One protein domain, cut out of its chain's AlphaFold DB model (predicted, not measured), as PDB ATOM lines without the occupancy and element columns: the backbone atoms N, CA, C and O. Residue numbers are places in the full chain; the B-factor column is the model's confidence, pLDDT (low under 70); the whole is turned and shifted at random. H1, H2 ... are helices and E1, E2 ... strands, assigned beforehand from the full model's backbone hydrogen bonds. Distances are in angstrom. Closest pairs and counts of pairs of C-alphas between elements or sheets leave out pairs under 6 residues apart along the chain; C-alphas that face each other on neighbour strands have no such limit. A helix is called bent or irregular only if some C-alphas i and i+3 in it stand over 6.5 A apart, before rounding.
ATOM      1  N   ASN A 277     -25.386  16.477 -34.185       93.69
ATOM      2  CA  ASN A 277     -25.141  17.519 -35.181       93.69
ATOM      3  C   ASN A 277     -25.387  18.954 -34.663       93.69
ATOM      4  O   ASN A 277     -25.055  19.906 -35.359       93.69
ATOM      5  N   TYR A 278     -25.931  19.129 -33.447       89.31
ATOM      6  CA  TYR A 278     -26.437  20.421 -32.945       89.31
ATOM      7  C   TYR A 278     -25.817  20.882 -31.614       89.31
ATOM      8  O   TYR A 278     -26.229  21.900 -31.072       89.31
ATOM      9  N   GLN A 279     -24.822  20.161 -31.078       89.81
ATOM     10  CA  GLN A 279     -24.287  20.310 -29.710       89.81
ATOM     11  C   GLN A 279     -25.333  20.091 -28.602       89.81
ATOM     12  O   GLN A 279     -25.248  19.092 -27.884       89.81
ATOM     13  N   VAL A 280     -26.300  21.001 -28.478       94.38
ATOM     14  CA  VAL A 280     -27.416  20.983 -27.528       94.38
ATOM     15  C   VAL A 280     -28.689  21.408 -28.256       94.38
ATOM     16  O   VAL A 280     -28.673  22.378 -29.007       94.38
ATOM     17  N   ARG A 281     -29.798  20.720 -27.993       96.00
ATOM     18  CA  ARG A 281     -31.130  21.105 -28.473       96.00
ATOM     19  C   ARG A 281     -32.089  21.244 -27.314       96.00
ATOM     20  O   ARG A 281     -32.035  20.432 -26.400       96.00
ATOM     21  N   ILE A 282     -32.956  22.244 -27.364       97.06
ATOM     22  CA  ILE A 282     -33.952  22.530 -26.331       97.06
ATOM     23  C   ILE A 282     -35.309  22.797 -26.979       97.06
ATOM     24  O   ILE A 282     -35.364  23.346 -28.076       97.06
ATOM     25  N   GLY A 283     -36.383  22.380 -26.322       97.00
ATOM     26  CA  GLY A 283     -37.753  22.587 -26.774       97.00
ATOM     27  C   GLY A 283     -38.735  22.553 -25.610       97.00
ATOM     28  O   GLY A 283     -38.383  22.193 -24.482       97.00
ATOM     29  N   ALA A 284     -39.971  22.949 -25.895       97.06
ATOM     30  CA  ALA A 284     -41.073  22.882 -24.951       97.06
ATOM     31  C   ALA A 284     -42.390  22.618 -25.686       97.06
ATOM     32  O   ALA A 284     -42.554  23.031 -26.833       97.06
ATOM     33  N   ASN A 285     -43.308  21.916 -25.030       95.25
ATOM     34  CA  ASN A 285     -44.664  21.665 -25.509       95.25
ATOM     35  C   ASN A 285     -45.614  21.390 -24.328       95.25
ATOM     36  O   ASN A 285     -45.219  21.447 -23.159       95.25
ATOM     37  N   ILE A 286     -46.879  21.105 -24.637       93.75
ATOM     38  CA  ILE A 286     -47.869  20.652 -23.661       93.75
ATOM     39  C   ILE A 286     -48.018  19.135 -23.762       93.75
ATOM     40  O   ILE A 286     -48.355  18.602 -24.819       93.75
ATOM     41  N   LEU A 287     -47.799  18.444 -22.643       91.56
ATOM     42  CA  LEU A 287     -47.943  16.998 -22.522       91.56
ATOM     43  C   LEU A 287     -48.850  16.668 -21.336       91.56
ATOM     44  O   LEU A 287     -48.505  16.946 -20.187       91.56
ATOM     45  N   ASN A 288     -49.992  16.028 -21.607       89.75
ATOM     46  CA  ASN A 288     -50.991  15.652 -20.597       89.75
ATOM     47  C   ASN A 288     -51.383  16.828 -19.682       89.75
ATOM     48  O   ASN A 288     -51.287  16.718 -18.459       89.75
ATOM     49  N   ASP A 289     -51.789  17.952 -20.282       91.38
ATOM     50  CA  ASP A 289     -52.224  19.175 -19.587       91.38
ATOM     51  C   ASP A 289     -51.127  19.863 -18.749       91.38
ATOM     52  O   ASP A 289     -51.415  20.682 -17.875       91.38
ATOM     53  N   LYS A 290     -49.852  19.537 -18.994       92.94
ATOM     54  CA  LYS A 290     -48.706  20.106 -18.276       92.94
ATOM     55  C   LYS A 290     -47.663  20.632 -19.241       92.94
ATOM     56  O   LYS A 290     -47.459  20.068 -20.313       92.94
ATOM     57  N   LEU A 291     -46.960  21.679 -18.820       94.69
ATOM     58  CA  LEU A 291     -45.786  22.145 -19.539       94.69
ATOM     59  C   LEU A 291     -44.683  21.087 -19.444       94.69
ATOM     60  O   LEU A 291     -44.272  20.693 -18.348       94.69
ATOM     61  N   HIS A 292     -44.205  20.655 -20.602       96.31
ATOM     62  CA  HIS A 292     -43.062  19.772 -20.750       96.31
ATOM     63  C   HIS A 292     -41.934  20.557 -21.404       96.31
ATOM     64  O   HIS A 292     -42.057  21.025 -22.532       96.31
ATOM     65  N   VAL A 293     -40.830  20.710 -20.678       97.69
ATOM     66  CA  VAL A 293     -39.599  21.314 -21.197       97.69
ATOM     67  C   VAL A 293     -38.546  20.229 -21.283       97.69
ATOM     68  O   VAL A 293     -38.373  19.456 -20.339       97.69
ATOM     69  N   PHE A 294     -37.832  20.159 -22.399       97.81
ATOM     70  CA  PHE A 294     -36.834  19.122 -22.615       97.81
ATOM     71  C   PHE A 294     -35.614  19.646 -23.361       97.81
ATOM     72  O   PHE A 294     -35.688  20.543 -24.200       97.81
ATOM     73  N   VAL A 295     -34.468  19.059 -23.042       98.38
ATOM     74  CA  VAL A 295     -33.171  19.390 -23.618       98.38
ATOM     75  C   VAL A 295     -32.379  18.112 -23.860       98.38
ATOM     76  O   VAL A 295     -32.410  17.185 -23.054       98.38
ATOM     77  N   GLU A 296     -31.648  18.049 -24.965       98.50
ATOM     78  CA  GLU A 296     -30.760  16.935 -25.273       98.50
ATOM     79  C   GLU A 296     -29.361  17.423 -25.650       98.50
ATOM     80  O   GLU A 296     -29.192  18.437 -26.326       98.50
ATOM     81  N   THR A 297     -28.341  16.671 -25.243       98.12
ATOM     82  CA  THR A 297     -26.946  16.865 -25.660       98.12
ATOM     83  C   THR A 297     -26.275  15.513 -25.870       98.12
ATOM     84  O   THR A 297     -26.488  14.574 -25.104       98.12
ATOM     85  N   TYR A 298     -25.399  15.423 -26.866       97.69
ATOM     86  CA  TYR A 298     -24.531  14.257 -27.043       97.69
ATOM     87  C   TYR A 298     -23.303  14.322 -26.116       97.69
ATOM     88  O   TYR A 298     -22.849  15.407 -25.731       97.69
ATOM     89  N   ASN A 299     -22.747  13.165 -25.753       95.06
ATOM     90  CA  ASN A 299     -21.502  13.064 -25.001       95.06
ATOM     91  C   ASN A 299     -20.268  13.324 -25.882       95.06
ATOM     92  O   ASN A 299     -19.578  12.397 -26.296       95.06
ATOM     93  N   TYR A 300     -19.935  14.594 -26.108       92.94
ATOM     94  CA  TYR A 300     -18.706  14.964 -26.828       92.94
ATOM     95  C   TYR A 300     -17.421  14.779 -26.008       92.94
ATOM     96  O   TYR A 300     -16.335  14.837 -26.575       92.94
ATOM     97  N   THR A 301     -17.524  14.569 -24.692       91.06
ATOM     98  CA  THR A 301     -16.349  14.363 -23.828       91.06
ATOM     99  C   THR A 301     -15.800  12.947 -23.976       91.06
ATOM    100  O   THR A 301     -14.588  12.759 -23.976       91.06
ATOM    101  N   VAL A 302     -16.691  11.956 -24.094       89.81
ATOM    102  CA  VAL A 302     -16.341  10.545 -24.325       89.81
ATOM    103  C   VAL A 302     -17.255   9.982 -25.422       89.81
ATOM    104  O   VAL A 302     -18.219   9.265 -25.120       89.81
ATOM    105  N   PRO A 303     -17.015  10.345 -26.695       91.38
ATOM    106  CA  PRO A 303     -17.872   9.945 -27.810       91.38
ATOM    107  C   PRO A 303     -17.951   8.422 -28.000       91.38
ATOM    108  O   PRO A 303     -18.952   7.919 -28.512       91.38
ATOM    109  N   GLU A 304     -16.950   7.670 -27.534       90.81
ATOM    110  CA  GLU A 304     -16.892   6.203 -27.584       90.81
ATOM    111  C   GLU A 304     -18.021   5.530 -26.794       90.81
ATOM    112  O   GLU A 304     -18.379   4.388 -27.081       90.81
ATOM    113  N   LEU A 305     -18.608   6.225 -25.812       89.62
ATOM    114  CA  LEU A 305     -19.771   5.719 -25.078       89.62
ATOM    115  C   LEU A 305     -21.073   5.850 -25.872       89.62
ATOM    116  O   LEU A 305     -22.054   5.191 -25.533       89.62
ATOM    117  N   ASN A 306     -21.086   6.686 -26.916       93.81
ATOM    118  CA  ASN A 306     -22.258   6.977 -27.736       93.81
ATOM    119  C   ASN A 306     -23.510   7.317 -26.894       93.81
ATOM    120  O   ASN A 306     -24.598   6.799 -27.133       93.81
ATOM    121  N   GLU A 307     -23.332   8.160 -25.871       95.44
ATOM    122  CA  GLU A 307     -24.393   8.545 -24.937       95.44
ATOM    123  C   GLU A 307     -25.061   9.862 -25.339       95.44
ATOM    124  O   GLU A 307     -24.390  10.860 -25.607       95.44
ATOM    125  N   TYR A 308     -26.389   9.869 -25.293       97.62
ATOM    126  CA  TYR A 308     -27.243  11.045 -25.422       97.62
ATOM    127  C   TYR A 308     -27.879  11.319 -24.064       97.62
ATOM    128  O   TYR A 308     -28.502  10.432 -23.481       97.62
ATOM    129  N   TYR A 309     -27.700  12.531 -23.549       98.00
ATOM    130  CA  TYR A 309     -28.278  12.979 -22.287       98.00
ATOM    131  C   TYR A 309     -29.546  13.761 -22.588       98.00
ATOM    132  O   TYR A 309     -29.469  14.927 -22.973       98.00
ATOM    133  N   PHE A 310     -30.691  13.108 -22.418       98.19
ATOM    134  CA  PHE A 310     -32.006  13.714 -22.544       98.19
ATOM    135  C   PHE A 310     -32.506  14.099 -21.158       98.19
ATOM    136  O   PHE A 310     -32.608  13.255 -20.268       98.19
ATOM    137  N   PHE A 311     -32.781  15.375 -20.957       98.38
ATOM    138  CA  PHE A 311     -33.204  15.919 -19.682       98.38
ATOM    139  C   PHE A 311     -34.543  16.609 -19.853       98.38
ATOM    140  O   PHE A 311     -34.718  17.416 -20.762       98.38
ATOM    141  N   GLU A 312     -35.486  16.292 -18.982       97.25
ATOM    142  CA  GLU A 312     -36.848  16.792 -19.077       97.25
ATOM    143  C   GLU A 312     -37.361  17.279 -17.730       97.25
ATOM    144  O   GLU A 312     -36.960  16.802 -16.663       97.25
ATOM    145  N   TYR A 313     -38.278  18.228 -17.824       96.81
ATOM    146  CA  TYR A 313     -39.018  18.803 -16.729       96.81
ATOM    147  C   TYR A 313     -40.507  18.695 -17.029       96.81
ATOM    148  O   TYR A 313     -40.979  19.202 -18.049       96.81
ATOM    149  N   ILE A 314     -41.230  18.021 -16.136       94.44
ATOM    150  CA  ILE A 314     -42.688  17.894 -16.169       94.44
ATOM    151  C   ILE A 314     -43.169  17.912 -14.720       94.44
ATOM    152  O   ILE A 314     -42.700  17.121 -13.900       94.44
ATOM    153  N   ASP A 315     -44.135  18.771 -14.398       88.38
ATOM    154  CA  ASP A 315     -44.810  18.774 -13.091       88.38
ATOM    155  C   ASP A 315     -43.867  18.905 -11.880       88.38
ATOM    156  O   ASP A 315     -43.923  18.105 -10.947       88.38
ATOM    157  N   ASN A 316     -42.941  19.868 -11.901       88.69
ATOM    158  CA  ASN A 316     -41.914  20.038 -10.858       88.69
ATOM    159  C   ASN A 316     -40.952  18.852 -10.677       88.69
ATOM    160  O   ASN A 316     -40.190  18.822  -9.709       88.69
ATOM    161  N   ASN A 317     -40.943  17.894 -11.604       93.19
ATOM    162  CA  ASN A 317     -40.025  16.767 -11.583       93.19
ATOM    163  C   ASN A 317     -39.011  16.891 -12.712       93.19
ATOM    164  O   ASN A 317     -39.377  17.014 -13.881       93.19
ATOM    165  N   TYR A 318     -37.737  16.793 -12.347       95.56
ATOM    166  CA  TYR A 318     -36.636  16.684 -13.291       95.56
ATOM    167  C   TYR A 318     -36.275  15.222 -13.503       95.56
ATOM    168  O   TYR A 318     -36.204  14.441 -12.549       95.56
ATOM    169  N   ARG A 319     -35.976  14.858 -14.746       96.94
ATOM    170  CA  ARG A 319     -35.511  13.516 -15.086       96.94
ATOM    171  C   ARG A 319     -34.395  13.597 -16.115       96.94
ATOM    172  O   ARG A 319     -34.554  14.212 -17.161       96.94
ATOM    173  N   LEU A 320     -33.273  12.944 -15.817       97.94
ATOM    174  CA  LEU A 320     -32.183  12.721 -16.761       97.94
ATOM    175  C   LEU A 320     -32.243  11.279 -17.256       97.94
ATOM    176  O   LEU A 320     -32.026  10.352 -16.481       97.94
ATOM    177  N   SER A 321     -32.456  11.095 -18.548       97.62
ATOM    178  CA  SER A 321     -32.425   9.805 -19.228       97.62
ATOM    179  C   SER A 321     -31.213   9.741 -20.155       97.62
ATOM    180  O   SER A 321     -30.899  10.700 -20.860       97.62
ATOM    181  N   VAL A 322     -30.507   8.612 -20.153       96.56
ATOM    182  CA  VAL A 322     -29.353   8.385 -21.034       96.56
ATOM    183  C   VAL A 322     -29.732   7.375 -22.099       96.56
ATOM    184  O   VAL A 322     -30.179   6.277 -21.773       96.56
ATOM    185  N   PHE A 323     -29.505   7.715 -23.361       96.31
ATOM    186  CA  PHE A 323     -29.820   6.873 -24.513       96.31
ATOM    187  C   PHE A 323     -28.573   6.579 -25.352       96.31
ATOM    188  O   PHE A 323     -27.559   7.263 -25.231       96.31
ATOM    189  N   ASN A 324     -28.653   5.562 -26.214       94.50
ATOM    190  CA  ASN A 324     -27.623   5.251 -27.220       94.50
ATOM    191  C   ASN A 324     -27.908   5.874 -28.600       94.50
ATOM    192  O   ASN A 324     -27.191   5.618 -29.567       94.50
ATOM    193  N   ARG A 325     -28.996   6.635 -28.702       93.94
ATOM    194  CA  ARG A 325     -29.442   7.369 -29.884       93.94
ATOM    195  C   ARG A 325     -30.215   8.601 -29.425       93.94
ATOM    196  O   ARG A 325     -30.753   8.599 -28.319       93.94
ATOM    197  N   SER A 326     -30.274   9.610 -30.282       95.56
ATOM    198  CA  SER A 326     -31.079  10.810 -30.063       95.56
ATOM    199  C   SER A 326     -32.565  10.460 -29.935       95.56
ATOM    200  O   SER A 326     -33.080   9.632 -30.692       95.56
ATOM    201  N   VAL A 327     -33.245  11.083 -28.974       95.75
ATOM    202  CA  VAL A 327     -34.701  10.989 -28.772       95.75
ATOM    203  C   VAL A 327     -35.381  12.359 -28.827       95.75
ATOM    204  O   VAL A 327     -36.605  12.431 -28.776       95.75
ATOM    205  N   PHE A 328     -34.616  13.441 -28.991       96.75
ATOM    206  CA  PHE A 328     -35.135  14.807 -29.010       96.75
ATOM    207  C   PHE A 328     -36.291  15.004 -30.002       96.75
ATOM    208  O   PHE A 328     -37.348  15.490 -29.609       96.75
ATOM    209  N   MET A 329     -36.141  14.582 -31.267       95.69
ATOM    210  CA  MET A 329     -37.200  14.771 -32.270       95.69
ATOM    211  C   MET A 329     -38.460  13.949 -31.978       95.69
ATOM    212  O   MET A 329     -39.544  14.345 -32.395       95.69
ATOM    213  N   ASN A 330     -38.336  12.841 -31.241       94.12
ATOM    214  CA  ASN A 330     -39.477  12.039 -30.794       94.12
ATOM    215  C   ASN A 330     -40.292  12.763 -29.712       94.12
ATOM    216  O   ASN A 330     -41.495  12.566 -29.617       94.12
ATOM    217  N   SER A 331     -39.648  13.606 -28.900       93.75
ATOM    218  CA  SER A 331     -40.343  14.492 -27.954       93.75
ATOM    219  C   SER A 331     -40.811  15.797 -28.595       93.75
ATOM    220  O   SER A 331     -41.771  16.396 -28.122       93.75
ATOM    221  N   TYR A 332     -40.136  16.243 -29.655       95.19
ATOM    222  CA  TYR A 332     -40.436  17.491 -30.350       95.19
ATOM    223  C   TYR A 332     -41.645  17.394 -31.286       95.19
ATOM    224  O   TYR A 332     -42.450  18.319 -31.351       95.19
ATOM    225  N   LEU A 333     -41.770  16.288 -32.020       93.31
ATOM    226  CA  LEU A 333     -42.851  16.060 -32.977       93.31
ATOM    227  C   LEU A 333     -44.002  15.274 -32.343       93.31
ATOM    228  O   LEU A 333     -43.823  14.582 -31.342       93.31
ATOM    229  N   SER A 334     -45.177  15.314 -32.979       90.31
ATOM    230  CA  SER A 334     -46.241  14.370 -32.635       90.31
ATOM    231  C   SER A 334     -45.801  12.929 -32.951       90.31
ATOM    232  O   SER A 334     -45.009  12.722 -33.882       90.31
ATOM    233  N   PRO A 335     -46.318  11.915 -32.232       90.31
ATOM    234  CA  PRO A 335     -45.983  10.513 -32.492       90.31
ATOM    235  C   PRO A 335     -46.236  10.083 -33.944       90.31
ATOM    236  O   PRO A 335     -45.456   9.312 -34.510       90.31
ATOM    237  N   GLU A 336     -47.300  10.602 -34.562       91.69
ATOM    238  CA  GLU A 336     -47.669  10.331 -35.954       91.69
ATOM    239  C   GLU A 336     -46.624  10.911 -36.907       91.69
ATOM    240  O   GLU A 336     -46.059  10.173 -37.714       91.69
ATOM    241  N   LYS A 337     -46.298  12.205 -36.756       91.88
ATOM    242  CA  LYS A 337     -45.319  12.898 -37.606       91.88
ATOM    243  C   LYS A 337     -43.914  12.320 -37.434       91.88
ATOM    244  O   LYS A 337     -43.182  12.173 -38.410       91.88
ATOM    245  N   TYR A 338     -43.528  11.943 -36.213       93.00
ATOM    246  CA  TYR A 338     -42.253  11.263 -35.979       93.00
ATOM    247  C   TYR A 338     -42.205   9.903 -36.688       93.00
ATOM    248  O   TYR A 338     -41.224   9.595 -37.362       93.00
ATOM    249  N   THR A 339     -43.268   9.103 -36.566       91.50
ATOM    250  CA  THR A 339     -43.344   7.777 -37.195       91.50
ATOM    251  C   THR A 339     -43.337   7.869 -38.719       91.50
ATOM    252  O   THR A 339     -42.688   7.053 -39.368       91.50
ATOM    253  N   GLU A 340     -44.015   8.862 -39.293       90.44
ATOM    254  CA  GLU A 340     -44.017   9.120 -40.734       90.44
ATOM    255  C   GLU A 340     -42.610   9.435 -41.265       90.44
ATOM    256  O   GLU A 340     -42.189   8.879 -42.278       90.44
ATOM    257  N   LEU A 341     -41.864  10.296 -40.565       90.06
ATOM    258  CA  LEU A 341     -40.567  10.789 -41.036       90.06
ATOM    259  C   LEU A 341     -39.396   9.856 -40.706       90.06
ATOM    260  O   LEU A 341     -38.453   9.742 -41.491       90.06
ATOM    261  N   TYR A 342     -39.431   9.211 -39.539       90.25
ATOM    262  CA  TYR A 342     -38.295   8.470 -38.974       90.25
ATOM    263  C   TYR A 342     -38.602   7.000 -38.666       90.25
ATOM    264  O   TYR A 342     -37.705   6.261 -38.249       90.25
ATOM    265  N   GLY A 343     -39.846   6.563 -38.868       85.69
ATOM    266  CA  GLY A 343     -40.301   5.211 -38.566       85.69
ATOM    267  C   GLY A 343     -40.583   4.965 -37.081       85.69
ATOM    268  O   GLY A 343     -40.301   5.777 -36.197       85.69
ATOM    269  N   SER A 344     -41.149   3.794 -36.788       76.50
ATOM    270  CA  SER A 344     -41.424   3.360 -35.418       76.50
ATOM    271  C   SER A 344     -40.158   2.834 -34.748       76.50
ATOM    272  O   SER A 344     -39.736   1.707 -34.996       76.50
ATOM    273  N   ASN A 345     -39.569   3.634 -33.860       66.12
ATOM    274  CA  ASN A 345     -38.422   3.222 -33.056       66.12
ATOM    275  C   ASN A 345     -38.743   3.297 -31.563       66.12
ATOM    276  O   ASN A 345     -38.765   4.373 -30.965       66.12
ATOM    277  N   THR A 346     -38.939   2.139 -30.932       70.81
ATOM    278  CA  THR A 346     -38.991   2.046 -29.470       70.81
ATOM    279  C   THR A 346     -37.578   2.160 -28.913       70.81
ATOM    280  O   THR A 346     -36.747   1.266 -29.069       70.81
ATOM    281  N   THR A 347     -37.294   3.284 -28.259       80.00
ATOM    282  CA  THR A 347     -35.994   3.517 -27.629       80.00
ATOM    283  C   THR A 347     -36.152   3.440 -26.121       80.00
ATOM    284  O   THR A 347     -36.885   4.226 -25.524       80.00
ATOM    285  N   THR A 348     -35.473   2.483 -25.496       88.81
ATOM    286  CA  THR A 348     -35.422   2.375 -24.039       88.81
ATOM    287  C   THR A 348     -34.192   3.106 -23.500       88.81
ATOM    288  O   THR A 348     -33.111   3.011 -24.089       88.81
ATOM    289  N   PRO A 349     -34.326   3.847 -22.388       93.44
ATOM    290  CA  PRO A 349     -33.182   4.490 -21.764       93.44
ATOM    291  C   PRO A 349     -32.223   3.432 -21.209       93.44
ATOM    292  O   PRO A 349     -32.641   2.442 -20.607       93.44
ATOM    293  N   LEU A 350     -30.924   3.666 -21.385       92.62
ATOM    294  CA  LEU A 350     -29.852   2.877 -20.777       92.62
ATOM    295  C   LEU A 350     -29.847   3.047 -19.256       92.62
ATOM    296  O   LEU A 350     -29.599   2.100 -18.513       92.62
ATOM    297  N   ILE A 351     -30.085   4.278 -18.804       92.94
ATOM    298  CA  ILE A 351     -30.198   4.633 -17.394       92.94
ATOM    299  C   ILE A 351     -31.082   5.870 -17.240       92.94
ATOM    300  O   ILE A 351     -31.173   6.692 -18.151       92.94
ATOM    301  N   VAL A 352     -31.714   5.996 -16.079       95.38
ATOM    302  CA  VAL A 352     -32.566   7.126 -15.712       95.38
ATOM    303  C   VAL A 352     -32.158   7.594 -14.322       95.38
ATOM    304  O   VAL A 352     -31.862   6.767 -13.463       95.38
ATOM    305  N   TYR A 353     -32.139   8.906 -14.119       95.12
ATOM    306  CA  TYR A 353     -31.914   9.541 -12.830       95.12
ATOM    307  C   TYR A 353     -33.020  10.553 -12.561       95.12
ATOM    308  O   TYR A 353     -33.234  11.468 -13.357       95.12
ATOM    309  N   SER A 354     -33.669  10.428 -11.409       93.31
ATOM    310  CA  SER A 354     -34.718  11.364 -10.980       93.31
ATOM    311  C   SER A 354     -34.172  12.487 -10.094       93.31
ATOM    312  O   SER A 354     -34.883  13.424  -9.755       93.31
ATOM    313  N   SER A 355     -32.914  12.392  -9.648       92.50
ATOM    314  CA  SER A 355     -32.286  13.431  -8.825       92.50
ATOM    315  C   SER A 355     -30.761  13.336  -8.800       92.50
ATOM    316  O   SER A 355     -30.174  12.269  -8.990       92.50
ATOM    317  N   LEU A 356     -30.106  14.440  -8.426       91.50
ATOM    318  CA  LEU A 356     -28.671  14.448  -8.113       91.50
ATOM    319  C   LEU A 356     -28.310  13.490  -6.968       91.50
ATOM    320  O   LEU A 356     -27.245  12.871  -6.991       91.50
ATOM    321  N   GLY A 357     -29.197  13.345  -5.979       88.75
ATOM    322  CA  GLY A 357     -28.982  12.463  -4.831       88.75
ATOM    323  C   GLY A 357     -28.875  10.989  -5.223       88.75
ATOM    324  O   GLY A 357     -28.127  10.239  -4.598       88.75
ATOM    325  N   GLU A 358     -29.572  10.573  -6.279       90.81
ATOM    326  CA  GLU A 358     -29.475   9.219  -6.829       90.81
ATOM    327  C   GLU A 358     -28.088   8.948  -7.429       90.81
ATOM    328  O   GLU A 358     -27.463   7.929  -7.123       90.81
ATOM    329  N   ILE A 359     -27.560   9.904  -8.200       90.06
ATOM    330  CA  ILE A 359     -26.228   9.801  -8.808       90.06
ATOM    331  C   ILE A 359     -25.140   9.755  -7.724       90.06
ATOM    332  O   ILE A 359     -24.218   8.942  -7.811       90.06
ATOM    333  N   GLU A 360     -25.243  10.584  -6.680       89.69
ATOM    334  CA  GLU A 360     -24.265  10.586  -5.579       89.69
ATOM    335  C   GLU A 360     -24.292   9.282  -4.766       89.69
ATOM    336  O   GLU A 360     -23.231   8.760  -4.416       89.69
ATOM    337  N   LYS A 361     -25.473   8.694  -4.522       88.44
ATOM    338  CA  LYS A 361     -25.585   7.378  -3.864       88.44
ATOM    339  C   LYS A 361     -24.915   6.274  -4.682       88.44
ATOM    340  O   LYS A 361     -24.188   5.455  -4.123       88.44
ATOM    341  N   LEU A 362     -25.123   6.259  -6.000       86.56
ATOM    342  CA  LEU A 362     -24.482   5.285  -6.888       86.56
ATOM    343  C   LEU A 362     -22.964   5.451  -6.907       86.56
ATOM    344  O   LEU A 362     -22.234   4.462  -6.883       86.56
ATOM    345  N   LYS A 363     -22.484   6.696  -6.896       85.44
ATOM    346  CA  LYS A 363     -21.057   7.022  -6.859       85.44
ATOM    347  C   LYS A 363     -20.382   6.554  -5.567       85.44
ATOM    348  O   LYS A 363     -19.247   6.098  -5.633       85.44
ATOM    349  N   ALA A 364     -21.070   6.619  -4.425       83.94
ATOM    350  CA  ALA A 364     -20.551   6.128  -3.145       83.94
ATOM    351  C   ALA A 364     -20.357   4.598  -3.110       83.94
ATOM    352  O   ALA A 364     -19.467   4.113  -2.421       83.94
ATOM    353  N   ASN A 365     -21.157   3.856  -3.883       79.38
ATOM    354  CA  ASN A 365     -21.160   2.388  -3.916       79.38
ATOM    355  C   ASN A 365     -20.440   1.804  -5.150       79.38
ATOM    356  O   ASN A 365     -20.609   0.627  -5.461       79.38
ATOM    357  N   SER A 366     -19.693   2.628  -5.888       79.44
ATOM    358  CA  SER A 366     -19.114   2.290  -7.192       79.44
ATOM    359  C   SER A 366     -17.606   2.037  -7.141       79.44
ATOM    360  O   SER A 366     -16.889   2.654  -6.356       79.44
ATOM    361  N   ASN A 367     -17.112   1.186  -8.044       76.00
ATOM    362  CA  ASN A 367     -15.678   0.976  -8.264       76.00
ATOM    363  C   ASN A 367     -15.026   2.220  -8.907       76.00
ATOM    364  O   ASN A 367     -15.708   3.041  -9.520       76.00
ATOM    365  N   HIS A 368     -13.697   2.352  -8.805       62.41
ATOM    366  CA  HIS A 368     -12.960   3.560  -9.219       62.41
ATOM    367  C   HIS A 368     -13.256   4.014 -10.666       62.41
ATOM    368  O   HIS A 368     -13.448   5.204 -10.914       62.41
ATOM    369  N   ASP A 369     -13.377   3.079 -11.607       59.91
ATOM    370  CA  ASP A 369     -13.577   3.386 -13.031       59.91
ATOM    371  C   ASP A 369     -14.978   3.940 -13.347       59.91
ATOM    372  O   ASP A 369     -15.124   4.839 -14.178       59.91
ATOM    373  N   SER A 370     -16.027   3.497 -12.641       76.12
ATOM    374  CA  SER A 370     -17.390   4.017 -12.836       76.12
ATOM    375  C   SER A 370     -17.625   5.367 -12.147       76.12
ATOM    376  O   SER A 370     -18.553   6.093 -12.515       76.12
ATOM    377  N   ILE A 371     -16.761   5.765 -11.205       84.88
ATOM    378  CA  ILE A 371     -16.856   7.063 -10.519       84.88
ATOM    379  C   ILE A 371     -16.677   8.226 -11.500       84.88
ATOM    380  O   ILE A 371     -17.380   9.230 -11.375       84.88
ATOM    381  N   HIS A 372     -15.769   8.120 -12.474       85.44
ATOM    382  CA  HIS A 372     -15.528   9.197 -13.441       85.44
ATOM    383  C   HIS A 372     -16.749   9.449 -14.335       85.44
ATOM    384  O   HIS A 372     -17.171  10.597 -14.487       85.44
ATOM    385  N   LEU A 373     -17.376   8.380 -14.835       88.00
ATOM    386  CA  LEU A 373     -18.608   8.471 -15.620       88.00
ATOM    387  C   LEU A 373     -19.763   9.059 -14.797       88.00
ATOM    388  O   LEU A 373     -20.468   9.953 -15.262       88.00
ATOM    389  N   LEU A 374     -19.935   8.617 -13.546       90.00
ATOM    390  CA  LEU A 374     -20.972   9.151 -12.658       90.00
ATOM    391  C   LEU A 374     -20.735  10.625 -12.295       90.00
ATOM    392  O   LEU A 374     -21.693  11.392 -12.221       90.00
ATOM    393  N   ARG A 375     -19.476  11.056 -12.122       90.38
ATOM    394  CA  ARG A 375     -19.132  12.481 -11.952       90.38
ATOM    395  C   ARG A 375     -19.539  13.296 -13.176       90.38
ATOM    396  O   ARG A 375     -20.112  14.371 -13.018       90.38
ATOM    397  N   TYR A 376     -19.277  12.781 -14.374       91.56
ATOM    398  CA  TYR A 376     -19.664  13.453 -15.607       91.56
ATOM    399  C   TYR A 376     -21.189  13.540 -15.763       91.56
ATOM    400  O   TYR A 376     -21.717  14.618 -16.019       91.56
ATOM    401  N   ARG A 377     -21.921  12.452 -15.491       93.62
ATOM    402  CA  ARG A 377     -23.395  12.447 -15.500       93.62
ATOM    403  C   ARG A 377     -23.999  13.399 -14.460       93.62
ATOM    404  O   ARG A 377     -24.968  14.084 -14.763       93.62
ATOM    405  N   ASN A 378     -23.401  13.518 -13.270       94.69
ATOM    406  CA  ASN A 378     -23.789  14.521 -12.267       94.69
ATOM    407  C   ASN A 378     -23.604  15.956 -12.789       94.69
ATOM    408  O   ASN A 378     -24.474  16.804 -12.601       94.69
ATOM    409  N   HIS A 379     -22.482  16.221 -13.464       94.62
ATOM    410  CA  HIS A 379     -22.230  17.511 -14.098       94.62
ATOM    411  C   HIS A 379     -23.241  17.803 -15.218       94.62
ATOM    412  O   HIS A 379     -23.790  18.902 -15.253       94.62
ATOM    413  N   MET A 380     -23.544  16.820 -16.076       95.56
ATOM    414  CA  MET A 380     -24.572  16.949 -17.116       95.56
ATOM    415  C   MET A 380     -25.952  17.229 -16.525       95.56
ATOM    416  O   MET A 380     -26.616  18.144 -16.997       95.56
ATOM    417  N   PHE A 381     -26.348  16.530 -15.457       97.19
ATOM    418  CA  PHE A 381     -27.612  16.792 -14.762       97.19
ATOM    419  C   PHE A 381     -27.716  18.266 -14.349       97.19
ATOM    420  O   PHE A 381     -28.675  18.933 -14.711       97.19
ATOM    421  N   LYS A 382     -26.701  18.807 -13.658       96.94
ATOM    422  CA  LYS A 382     -26.686  20.220 -13.228       96.94
ATOM    423  C   LYS A 382     -26.711  21.190 -14.407       96.94
ATOM    424  O   LYS A 382     -27.422  22.186 -14.375       96.94
ATOM    425  N   ARG A 383     -25.913  20.913 -15.441       96.62
ATOM    426  CA  ARG A 383     -25.804  21.782 -16.618       96.62
ATOM    427  C   ARG A 383     -27.134  21.875 -17.364       96.62
ATOM    428  O   ARG A 383     -27.549  22.976 -17.704       96.62
ATOM    429  N   LEU A 384     -27.774  20.734 -17.610       97.56
ATOM    430  CA  LEU A 384     -29.048  20.664 -18.324       97.56
ATOM    431  C   LEU A 384     -30.204  21.194 -17.468       97.56
ATOM    432  O   LEU A 384     -31.061  21.893 -17.997       97.56
ATOM    433  N   GLN A 385     -30.173  20.967 -16.151       97.31
ATOM    434  CA  GLN A 385     -31.111  21.589 -15.218       97.31
ATOM    435  C   GLN A 385     -31.075  23.117 -15.321       97.31
ATOM    436  O   GLN A 385     -32.110  23.727 -15.550       97.31
ATOM    437  N   ASN A 386     -29.888  23.728 -15.275       97.19
ATOM    438  CA  ASN A 386     -29.761  25.181 -15.415       97.19
ATOM    439  C   ASN A 386     -30.325  25.705 -16.750       97.19
ATOM    440  O   ASN A 386     -30.885  26.799 -16.786       97.19
ATOM    441  N   GLN A 387     -30.174  24.955 -17.848       97.12
ATOM    442  CA  GLN A 387     -30.727  25.339 -19.153       97.12
ATOM    443  C   GLN A 387     -32.256  25.291 -19.159       97.12
ATOM    444  O   GLN A 387     -32.891  26.222 -19.648       97.12
ATOM    445  N   VAL A 388     -32.838  24.244 -18.573       97.06
ATOM    446  CA  VAL A 388     -34.290  24.135 -18.406       97.06
ATOM    447  C   VAL A 388     -34.828  25.247 -17.506       97.06
ATOM    448  O   VAL A 388     -35.804  25.890 -17.869       97.06
ATOM    449  N   ASP A 389     -34.172  25.529 -16.380       96.25
ATOM    450  CA  ASP A 389     -34.595  26.575 -15.439       96.25
ATOM    451  C   ASP A 389     -34.525  27.978 -16.064       96.25
ATOM    452  O   ASP A 389     -35.395  28.822 -15.827       96.25
ATOM    453  N   THR A 390     -33.512  28.213 -16.904       97.25
ATOM    454  CA  THR A 390     -33.396  29.445 -17.699       97.25
ATOM    455  C   THR A 390     -34.566  29.556 -18.672       97.25
ATOM    456  O   THR A 390     -35.253  30.572 -18.669       97.25
ATOM    457  N   LEU A 391     -34.865  28.492 -19.428       96.88
ATOM    458  CA  LEU A 391     -35.979  28.506 -20.374       96.88
ATOM    459  C   LEU A 391     -37.341  28.667 -19.681       96.88
ATOM    460  O   LEU A 391     -38.182  29.416 -20.164       96.88
ATOM    461  N   LEU A 392     -37.561  28.021 -18.532       96.00
ATOM    462  CA  LEU A 392     -38.773  28.214 -17.727       96.00
ATOM    463  C   LEU A 392     -38.935  29.677 -17.294       96.00
ATOM    464  O   LEU A 392     -40.042  30.210 -17.317       96.00
ATOM    465  N   THR A 393     -37.831  30.331 -16.924       96.00
ATOM    466  CA  THR A 393     -37.827  31.754 -16.570       96.00
ATOM    467  C   THR A 393     -38.134  32.624 -17.786       96.00
ATOM    468  O   THR A 393     -38.994  33.496 -17.698       96.00
ATOM    469  N   ASP A 394     -37.509  32.356 -18.933       96.31
ATOM    470  CA  ASP A 394     -37.726  33.131 -20.158       96.31
ATOM    471  C   ASP A 394     -39.144  32.952 -20.730       96.31
ATOM    472  O   ASP A 394     -39.722  33.925 -21.216       96.31
ATOM    473  N   LEU A 395     -39.743  31.760 -20.611       95.44
ATOM    474  CA  LEU A 395     -41.158  31.518 -20.928       95.44
ATOM    475  C   LEU A 395     -42.077  32.308 -19.985       95.44
ATOM    476  O   LEU A 395     -43.015  32.964 -20.433       95.44
ATOM    477  N   ARG A 396     -41.789  32.296 -18.674       92.94
ATOM    478  CA  ARG A 396     -42.571  33.036 -17.665       92.94
ATOM    479  C   ARG A 396     -42.542  34.540 -17.914       92.94
ATOM    480  O   ARG A 396     -43.548  35.223 -17.748       92.94
ATOM    481  N   GLU A 397     -41.374  35.049 -18.279       94.44
ATOM    482  CA  GLU A 397     -41.146  36.462 -18.557       94.44
ATOM    483  C   GLU A 397     -41.505  36.860 -19.994       94.44
ATOM    484  O   GLU A 397     -41.322  38.023 -20.355       94.44
ATOM    485  N   ARG A 398     -42.032  35.925 -20.803       93.25
ATOM    486  CA  ARG A 398     -42.426  36.141 -22.206       93.25
ATOM    487  C   ARG A 398     -41.289  36.726 -23.056       93.25
ATOM    488  O   ARG A 398     -41.503  37.591 -23.899       93.25
TER     489      ARG A 398
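This is residues 277 to 398 of the 491 residues of an uncharacterized protein of Clostridiaceae bacterium BRH_c20a (UniProt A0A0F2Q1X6). A twisted antiparallel sheet of five strands has one long helix, H4, crossing one of its faces slantwise, while the short helix H1 packs on the opposite face and H2 lies off the sheet beyond H1. H3 folds back beside the first part of H4, and the two make a helical hairpin. The printed part has 122 residues with four named helices and five named strands, in the order E1 E2 E3 E4 H1 H2 E5 H3 H4; across the sheet the order is E1 E2 E3 E4 E5. The class is mixed, helices and strands. The whole is compact, with a radius of gyration of the C-alphas of 15.1 A, and its C-alphas span 43 by 36 by 24 A.

E1 is residues 280 to 287, 21.5 A from first to last C-alpha, and begins at C-alpha 280 at (-27.416, 20.983, -27.528). E2, the longest strand, is residues 290 to 298 and measures 26.4 A. E3 is residues 308 to 314, 19.3 A, and E4 is residues 317 to 323, 19.2 A. Two short helices follow, H1 at residues 328 to 332 and H2 at residues 335 to 342. E5 is residues 351 to 353, with C-alpha 351 at (-30.198, 4.633, -17.394). H3 is residues 356 to 364, 12.6 A. H4 is residues 368 to 396, 42.6 A, and ends at C-alpha 396 at (-42.571, 33.036, -17.665). It is neither bent nor irregular, but only just: C-alphas 369 and 372 are 6.1 A apart.

E1 to E4 form a meander, each strand the antiparallel neighbour of the one before. In the hairpin of E1 and E2, N 283 and O 294 are 2.9 A apart, within hydrogen-bond range. E2 and E3 are also a hairpin, with N 295 and O 311 at 2.8 A. In the hairpin of E3 and E4, N 310 and O 321 are at 2.9 A. E5 is antiparallel to E4, with N 320 and O 353 at 2.9 A; E1 and E5 are the edge strands. From edge to edge the strands' lines turn by 72 degrees. H4 is on the sheet at a height of 8.1 A, over E1, E2, E3 and E4, and runs slantwise to the strands, at 47 degrees to E4 on the local plane. Its closest C-alphas to E3 are those of Phe 311 and Leu 384, 6.5 A apart. H1 is on the opposite face at a height of 7.9 A, over E2, where the closest C-alphas are those of Glu 296 and Phe 328, at 6.1 A. H2 is not on the sheet; it is close to H1 but not clearly touching, the closest C-alphas being those of Asn 330 and Tyr 338, at 5.9 A. H2 is apart from H3 and H4. H3 touches H4 at a shallow tilt of 6 degrees, opposite ways, with the closest C-alphas those of Lys 363 and Ile 371, at 5.6 A. H4 touches H3 with its residues 370 to 382 alone. H3 only grazes the sheet, with residues 356 to 359. Each O i to N i+4 pair is within hydrogen-bond range in H1, H2 and H3, and 23 of 25 are in H4.

The two C-alphas farthest apart are those of Asn 367 and Arg 398, at 46.3 A. The printed part has no cut, and no link is long; E2 to E3, with 9 residues between them, and H2 to E5, with 8, are short, and the others are tight. The mean pLDDT of the printed part is 91.9, and the model's confidence is under 70 at residue 345 and at residues 368 to 369, which belong to H4.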